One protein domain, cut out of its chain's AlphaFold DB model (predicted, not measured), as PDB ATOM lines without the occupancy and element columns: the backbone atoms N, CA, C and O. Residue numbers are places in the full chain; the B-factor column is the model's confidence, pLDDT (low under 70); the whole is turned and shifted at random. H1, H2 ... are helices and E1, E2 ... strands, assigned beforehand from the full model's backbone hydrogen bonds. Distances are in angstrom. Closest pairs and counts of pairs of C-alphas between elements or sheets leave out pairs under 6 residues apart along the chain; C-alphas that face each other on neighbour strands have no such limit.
ATOM      1  N   LYS A 632     -35.164 -27.406 -52.447       86.81
ATOM      2  CA  LYS A 632     -34.728 -26.746 -53.687       86.81
ATOM      3  C   LYS A 632     -33.203 -26.521 -53.755       86.81
ATOM      4  O   LYS A 632     -32.662 -26.418 -54.847       86.81
ATOM      5  N   LEU A 633     -32.504 -26.548 -52.611       90.25
ATOM      6  CA  LEU A 633     -31.031 -26.536 -52.507       90.25
ATOM      7  C   LEU A 633     -30.396 -27.944 -52.565       90.25
ATOM      8  O   LEU A 633     -29.176 -28.083 -52.484       90.25
ATOM      9  N   MET A 634     -31.206 -29.000 -52.650       94.06
ATOM     10  CA  MET A 634     -30.754 -30.391 -52.638       94.06
ATOM     11  C   MET A 634     -30.561 -30.945 -54.055       94.06
ATOM     12  O   MET A 634     -31.371 -30.708 -54.947       94.06
ATOM     13  N   ARG A 635     -29.487 -31.720 -54.257       94.25
ATOM     14  CA  ARG A 635     -29.147 -32.335 -55.552       94.25
ATOM     15  C   ARG A 635     -29.628 -33.783 -55.633       94.25
ATOM     16  O   ARG A 635     -29.521 -34.529 -54.659       94.25
ATOM     17  N   ARG A 636     -30.106 -34.212 -56.806       91.94
ATOM     18  CA  ARG A 636     -30.672 -35.558 -57.030       91.94
ATOM     19  C   ARG A 636     -29.645 -36.657 -56.752       91.94
ATOM     20  O   ARG A 636     -29.955 -37.643 -56.089       91.94
ATOM     21  N   GLU A 637     -28.407 -36.440 -57.169       95.75
ATOM     22  CA  GLU A 637     -27.263 -37.357 -57.078       95.75
ATOM     23  C   GLU A 637     -26.897 -37.753 -55.631       95.75
ATOM     24  O   GLU A 637     -26.269 -38.794 -55.398       95.75
ATOM     25  N   TRP A 638     -27.299 -36.942 -54.644       95.06
ATOM     26  CA  TRP A 638     -27.111 -37.222 -53.217       95.06
ATOM     27  C   TRP A 638     -28.074 -38.297 -52.691       95.06
ATOM     28  O   TRP A 638     -27.746 -38.979 -51.723       95.06
ATOM     29  N   PHE A 639     -29.235 -38.486 -53.327       96.25
ATOM     30  CA  PHE A 639     -30.309 -39.358 -52.829       96.25
ATOM     31  C   PHE A 639     -30.685 -40.476 -53.807       96.25
ATOM     32  O   PHE A 639     -31.023 -41.575 -53.365       96.25
ATOM     33  N   GLN A 640     -30.599 -40.232 -55.118       91.31
ATOM     34  CA  GLN A 640     -31.067 -41.143 -56.162       91.31
ATOM     35  C   GLN A 640     -30.460 -42.540 -56.016       91.31
ATOM     36  O   GLN A 640     -29.242 -42.711 -55.965       91.31
ATOM     37  N   ARG A 641     -31.327 -43.554 -55.922       80.75
ATOM     38  CA  ARG A 641     -30.974 -44.971 -55.696       80.75
ATOM     39  C   ARG A 641     -30.163 -45.251 -54.408       80.75
ATOM     40  O   ARG A 641     -29.797 -46.406 -54.174       80.75
ATOM     41  N   ARG A 642     -29.942 -44.262 -53.528       82.88
ATOM     42  CA  ARG A 642     -29.241 -44.415 -52.236       82.88
ATOM     43  C   ARG A 642     -30.199 -44.765 -51.092       82.88
ATOM     44  O   ARG A 642     -31.412 -44.572 -51.181       82.88
ATOM     45  N   VAL A 643     -29.638 -45.291 -50.004       89.81
ATOM     46  CA  VAL A 643     -30.323 -45.412 -48.709       89.81
ATOM     47  C   VAL A 643     -30.031 -44.147 -47.908       89.81
ATOM     48  O   VAL A 643     -28.873 -43.760 -47.788       89.81
ATOM     49  N   VAL A 644     -31.075 -43.519 -47.378       89.69
ATOM     50  CA  VAL A 644     -31.031 -42.201 -46.745       89.69
ATOM     51  C   VAL A 644     -31.728 -42.269 -45.388       89.69
ATOM     52  O   VAL A 644     -32.793 -42.879 -45.253       89.69
ATOM     53  N   PHE A 645     -31.128 -41.632 -44.387       89.44
ATOM     54  CA  PHE A 645     -31.669 -41.510 -43.038       89.44
ATOM     55  C   PHE A 645     -31.836 -40.028 -42.694       89.44
ATOM     56  O   PHE A 645     -30.891 -39.258 -42.850       89.44
ATOM     57  N   ASP A 646     -33.022 -39.641 -42.231       92.62
ATOM     58  CA  ASP A 646     -33.335 -38.272 -41.803       92.62
ATOM     59  C   ASP A 646     -33.557 -38.261 -40.286       92.62
ATOM     60  O   ASP A 646     -34.368 -39.033 -39.770       92.62
ATOM     61  N   VAL A 647     -32.801 -37.437 -39.560       90.94
ATOM     62  CA  VAL A 647     -32.718 -37.468 -38.091       90.94
ATOM     63  C   VAL A 647     -33.256 -36.158 -37.522       90.94
ATOM     64  O   VAL A 647     -32.679 -35.092 -37.722       90.94
ATOM     65  N   GLY A 648     -34.367 -36.253 -36.789       88.31
ATOM     66  CA  GLY A 648     -35.218 -35.114 -36.444       88.31
ATOM     67  C   GLY A 648     -36.240 -34.805 -37.542       88.31
ATOM     68  O   GLY A 648     -36.463 -33.633 -37.857       88.31
ATOM     69  N   CYS A 649     -36.836 -35.842 -38.146       90.19
ATOM     70  CA  CYS A 649     -37.769 -35.710 -39.271       90.19
ATOM     71  C   CYS A 649     -39.083 -34.982 -38.924       90.19
ATOM     72  O   CYS A 649     -39.798 -34.545 -39.827       90.19
ATOM     73  N   ASN A 650     -39.400 -34.803 -37.636       91.31
ATOM     74  CA  ASN A 650     -40.576 -34.083 -37.156       91.31
ATOM     75  C   ASN A 650     -41.889 -34.656 -37.752       91.31
ATOM     76  O   ASN A 650     -42.110 -35.863 -37.715       91.31
ATOM     77  N   GLU A 651     -42.778 -33.820 -38.296       88.06
ATOM     78  CA  GLU A 651     -44.007 -34.227 -39.002       88.06
ATOM     79  C   GLU A 651     -43.727 -34.668 -40.466       88.06
ATOM     80  O   GLU A 651     -44.641 -34.718 -41.281       88.06
ATOM     81  N   GLY A 652     -42.475 -35.001 -40.813       87.88
ATOM     82  CA  GLY A 652     -42.082 -35.788 -41.993       87.88
ATOM     83  C   GLY A 652     -42.012 -35.069 -43.344       87.88
ATOM     84  O   GLY A 652     -41.541 -35.667 -44.311       87.88
ATOM     85  N   LEU A 653     -42.450 -33.810 -43.447       86.00
ATOM     86  CA  LEU A 653     -42.676 -33.157 -44.749       86.00
ATOM     87  C   LEU A 653     -41.428 -33.095 -45.647       86.00
ATOM     88  O   LEU A 653     -41.509 -33.428 -46.826       86.00
ATOM     89  N   VAL A 654     -40.258 -32.742 -45.102       88.50
ATOM     90  CA  VAL A 654     -39.004 -32.737 -45.891       88.50
ATOM     91  C   VAL A 654     -38.511 -34.144 -46.197       88.50
ATOM     92  O   VAL A 654     -38.058 -34.397 -47.309       88.50
ATOM     93  N   THR A 655     -38.646 -35.072 -45.254       90.50
ATOM     94  CA  THR A 655     -38.297 -36.485 -45.435       90.50
ATOM     95  C   THR A 655     -39.037 -37.084 -46.632       90.50
ATOM     96  O   THR A 655     -38.437 -37.779 -47.450       90.50
ATOM     97  N   LEU A 656     -40.329 -36.767 -46.760       84.69
ATOM     98  CA  LEU A 656     -41.185 -37.179 -47.871       84.69
ATOM     99  C   LEU A 656     -40.831 -36.445 -49.172       84.69
ATOM    100  O   LEU A 656     -40.582 -37.107 -50.177       84.69
ATOM    101  N   ALA A 657     -40.729 -35.111 -49.155       84.44
ATOM    102  CA  ALA A 657     -40.398 -34.322 -50.346       84.44
ATOM    103  C   ALA A 657     -39.065 -34.758 -50.986       84.44
ATOM    104  O   ALA A 657     -38.996 -34.990 -52.191       84.44
ATOM    105  N   VAL A 658     -38.023 -34.967 -50.170       87.75
ATOM    106  CA  VAL A 658     -36.703 -35.441 -50.622       87.75
ATOM    107  C   VAL A 658     -36.769 -36.870 -51.168       87.75
ATOM    108  O   VAL A 658     -36.151 -37.161 -52.193       87.75
ATOM    109  N   ALA A 659     -37.526 -37.766 -50.523       87.31
ATOM    110  CA  ALA A 659     -37.685 -39.142 -50.993       87.31
ATOM    111  C   ALA A 659     -38.347 -39.204 -52.378       87.31
ATOM    112  O   ALA A 659     -37.845 -39.907 -53.259       87.31
ATOM    113  N   THR A 660     -39.429 -38.441 -52.570       79.44
ATOM    114  CA  THR A 660     -40.216 -38.400 -53.810       79.44
ATOM    115  C   THR A 660     -39.476 -37.671 -54.936       79.44
ATOM    116  O   THR A 660     -39.285 -38.243 -56.006       79.44
ATOM    117  N   ARG A 661     -38.986 -36.443 -54.707       84.06
ATOM    118  CA  ARG A 661     -38.359 -35.593 -55.746       84.06
ATOM    119  C   ARG A 661     -37.054 -36.163 -56.312       84.06
ATOM    120  O   ARG A 661     -36.729 -35.955 -57.488       84.06
ATOM    121  N   PHE A 662     -36.286 -36.857 -55.473       90.06
ATOM    122  CA  PHE A 662     -34.934 -37.312 -55.806       90.06
ATOM    123  C   PHE A 662     -34.785 -38.835 -55.936       90.06
ATOM    124  O   PHE A 662     -33.690 -39.300 -56.241       90.06
ATOM    125  N   GLY A 663     -35.858 -39.617 -55.766       81.00
ATOM    126  CA  GLY A 663     -35.856 -41.056 -56.060       81.00
ATOM    127  C   GLY A 663     -34.943 -41.877 -55.142       81.00
ATOM    128  O   GLY A 663     -34.123 -42.676 -55.612       81.00
ATOM    129  N   ALA A 664     -35.047 -41.668 -53.827       85.62
ATOM    130  CA  ALA A 664     -34.279 -42.434 -52.847       85.62
ATOM    131  C   ALA A 664     -34.694 -43.921 -52.845       85.62
ATOM    132  O   ALA A 664     -35.875 -44.234 -52.724       85.62
ATOM    133  N   LYS A 665     -33.726 -44.855 -52.894       78.94
ATOM    134  CA  LYS A 665     -34.000 -46.314 -52.834       78.94
ATOM    135  C   LYS A 665     -34.653 -46.720 -51.513       78.94
ATOM    136  O   LYS A 665     -35.400 -47.694 -51.462       78.94
ATOM    137  N   ARG A 666     -34.337 -46.001 -50.435       77.94
ATOM    138  CA  ARG A 666     -35.044 -46.065 -49.153       77.94
ATOM    139  C   ARG A 666     -34.771 -44.787 -48.376       77.94
ATOM    140  O   ARG A 666     -33.616 -44.524 -48.062       77.94
ATOM    141  N   MET A 667     -35.822 -44.061 -48.016       87.50
ATOM    142  CA  MET A 667     -35.773 -43.022 -46.987       87.50
ATOM    143  C   MET A 667     -36.260 -43.612 -45.657       87.50
ATOM    144  O   MET A 667     -37.156 -44.459 -45.633       87.50
ATOM    145  N   THR A 668     -35.676 -43.206 -44.535       84.56
ATOM    146  CA  THR A 668     -36.141 -43.599 -43.198       84.56
ATOM    147  C   THR A 668     -35.978 -42.426 -42.242       84.56
ATOM    148  O   THR A 668     -34.862 -41.993 -41.963       84.56
ATOM    149  N   GLY A 669     -37.112 -41.899 -41.779       88.50
ATOM    150  CA  GLY A 669     -37.167 -40.804 -40.816       88.50
ATOM    151  C   GLY A 669     -37.123 -41.312 -39.377       88.50
ATOM    152  O   GLY A 669     -37.802 -42.287 -39.040       88.50
ATOM    153  N   TYR A 670     -36.356 -40.617 -38.545       82.81
ATOM    154  CA  TYR A 670     -36.288 -40.786 -37.100       82.81
ATOM    155  C   TYR A 670     -36.668 -39.483 -36.396       82.81
ATOM    156  O   TYR A 670     -36.142 -38.417 -36.721       82.81
ATOM    157  N   ASP A 671     -37.501 -39.575 -35.366       91.12
ATOM    158  CA  ASP A 671     -37.744 -38.498 -34.405       91.12
ATOM    159  C   ASP A 671     -37.929 -39.104 -33.006       91.12
ATOM    160  O   ASP A 671     -38.247 -40.287 -32.852       91.12
ATOM    161  N   ILE A 672     -37.696 -38.287 -31.983       86.50
ATOM    162  CA  ILE A 672     -37.834 -38.655 -30.571       86.50
ATOM    163  C   ILE A 672     -39.290 -38.549 -30.091       86.50
ATOM    164  O   ILE A 672     -39.675 -39.184 -29.111       86.50
ATOM    165  N   ASP A 673     -40.124 -37.765 -30.778       84.69
ATOM    166  CA  ASP A 673     -41.530 -37.583 -30.438       84.69
ATOM    167  C   ASP A 673     -42.431 -38.506 -31.274       84.69
ATOM    168  O   ASP A 673     -42.749 -38.263 -32.441       84.69
ATOM    169  N   GLY A 674     -42.919 -39.570 -30.633       81.50
ATOM    170  CA  GLY A 674     -43.842 -40.521 -31.249       81.50
ATOM    171  C   GLY A 674     -45.196 -39.940 -31.667       81.50
ATOM    172  O   GLY A 674     -45.914 -40.588 -32.428       81.50
ATOM    173  N   THR A 675     -45.569 -38.742 -31.209       84.62
ATOM    174  CA  THR A 675     -46.748 -38.024 -31.718       84.62
ATOM    175  C   THR A 675     -46.442 -37.302 -33.029       84.62
ATOM    176  O   THR A 675     -47.325 -37.228 -33.881       84.62
ATOM    177  N   LEU A 676     -45.201 -36.845 -33.237       84.44
ATOM    178  CA  LEU A 676     -44.742 -36.309 -34.519       84.44
ATOM    179  C   LEU A 676     -44.593 -37.418 -35.560       84.44
ATOM    180  O   LEU A 676     -45.140 -37.277 -36.648       84.44
ATOM    181  N   ILE A 677     -43.999 -38.566 -35.210       83.31
ATOM    182  CA  ILE A 677     -43.943 -39.732 -36.114       83.31
ATOM    183  C   ILE A 677     -45.352 -40.184 -36.530       83.31
ATOM    184  O   ILE A 677     -45.614 -40.398 -37.710       83.31
ATOM    185  N   LYS A 678     -46.314 -40.232 -35.597       78.56
ATOM    186  CA  LYS A 678     -47.727 -40.519 -35.923       78.56
ATOM    187  C   LYS A 678     -48.394 -39.451 -36.804       78.56
ATOM    188  O   LYS A 678     -49.422 -39.742 -37.409       78.56
ATOM    189  N   LYS A 679     -47.841 -38.236 -36.886       74.00
ATOM    190  CA  LYS A 679     -48.270 -37.197 -37.835       74.00
ATOM    191  C   LYS A 679     -47.537 -37.271 -39.173       74.00
ATOM    192  O   LYS A 679     -48.178 -37.023 -40.181       74.00
ATOM    193  N   ALA A 680     -46.260 -37.646 -39.192       69.50
ATOM    194  CA  ALA A 680     -45.518 -37.949 -40.416       69.50
ATOM    195  C   ALA A 680     -46.162 -39.123 -41.177       69.50
ATOM    196  O   ALA A 680     -46.241 -39.111 -42.399       69.50
ATOM    197  N   CYS A 681     -46.712 -40.098 -40.446       66.88
ATOM    198  CA  CYS A 681     -47.524 -41.191 -40.986       66.88
ATOM    199  C   CYS A 681     -49.019 -40.827 -41.176       66.88
ATOM    200  O   CYS A 681     -49.879 -41.712 -41.119       66.88
ATOM    201  N   ARG A 682     -49.381 -39.545 -41.349       54.53
ATOM    202  CA  ARG A 682     -50.776 -39.153 -41.623       54.53
ATOM    203  C   ARG A 682     -51.172 -39.522 -43.041       54.53
ATOM    204  O   ARG A 682     -50.836 -38.801 -43.968       54.53
TER     205      ARG A 682
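Overview. This is residues 632 to 682 of the 803 residues of the protein "RNA methyltransferase" of Volvox carteri f. nagariensis (UniProt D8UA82). A narrow two-strand ribbon, E1 beside E2, has the helix H1 packed over one of its faces, and the short helix H2 follows at the end of the ribbon where E2 ends. The unnamed stretch of residues 632 to 642 lies at the opposite end of the long axis from H2. The printed part has 51 residues, with two named strands and two named helices in the order E1, H1, E2, H2; the sheet has the order E1, E2 and is parallel, and the class is mixed, helices and strands. The whole is compact, with a radius of gyration of the C-alphas of 10.9 A, and elongated, with spans of 32 by 19 by 16 A.

Arrangement. After residues 632 to 642, which hold no named element, comes the strand E1, residues 643 to 647. Its parallel neighbour is E2, residues 666 to 671, with 14 degrees between their directions. The C-alphas of Val 643 and Arg 666 face each other at 4.8 A. N 644 and O 666, at 2.8 A, and N 668 and O 644, at 3.0 A, are within hydrogen-bond range. Between the strands in the chain comes the helix H1, residues 653 to 662. E1, H1 and E2 form a strand-helix-strand unit, two parallel neighbour strands with a helix between them in the chain, and its crossover is right-handed. The closest C-alphas of H1 and E2 are those of Ala 659 and Met 667, 5.9 A apart; those of E1 and H1 are Asp 646 and Thr 655, 6.4 A apart. The helix H2, residues 674 to 680, follows E2, and their closest C-alphas are those of Asp 671 and Ile 677, at 6.5 A. H1 and H2 are close but not clearly touching, with the C-alphas of Leu 653 and Ala 680 the closest at 7.1 A. They run the same way at a steep tilt of 42 degrees. E1 and H2 are apart. In H1 and H2 every O i to N i+4 pair is within hydrogen-bond range.

Along the chain. E1 runs from C-alpha 643 at (-30.323, -45.412, -48.709) to C-alpha 647, 13.5 A. H1 measures 14.1 A from C-alpha 653 at (-42.676, -33.157, -44.749) to C-alpha 662. E2 is 16.8 A long from C-alpha 666 to C-alpha 671. H2 spans 9.7 A from C-alpha 674 to C-alpha 680 at (-45.518, -37.949, -40.416).

Size, cuts and confidence. The two C-alphas farthest apart are those of Glu 637 and Thr 675, at 32.0 A. The printed part has no cut. The links E1 to H1, H1 to E2 and E2 to H2 are tight. The mean pLDDT of the printed part is 85.6, and residues 680 to 682 are under 70.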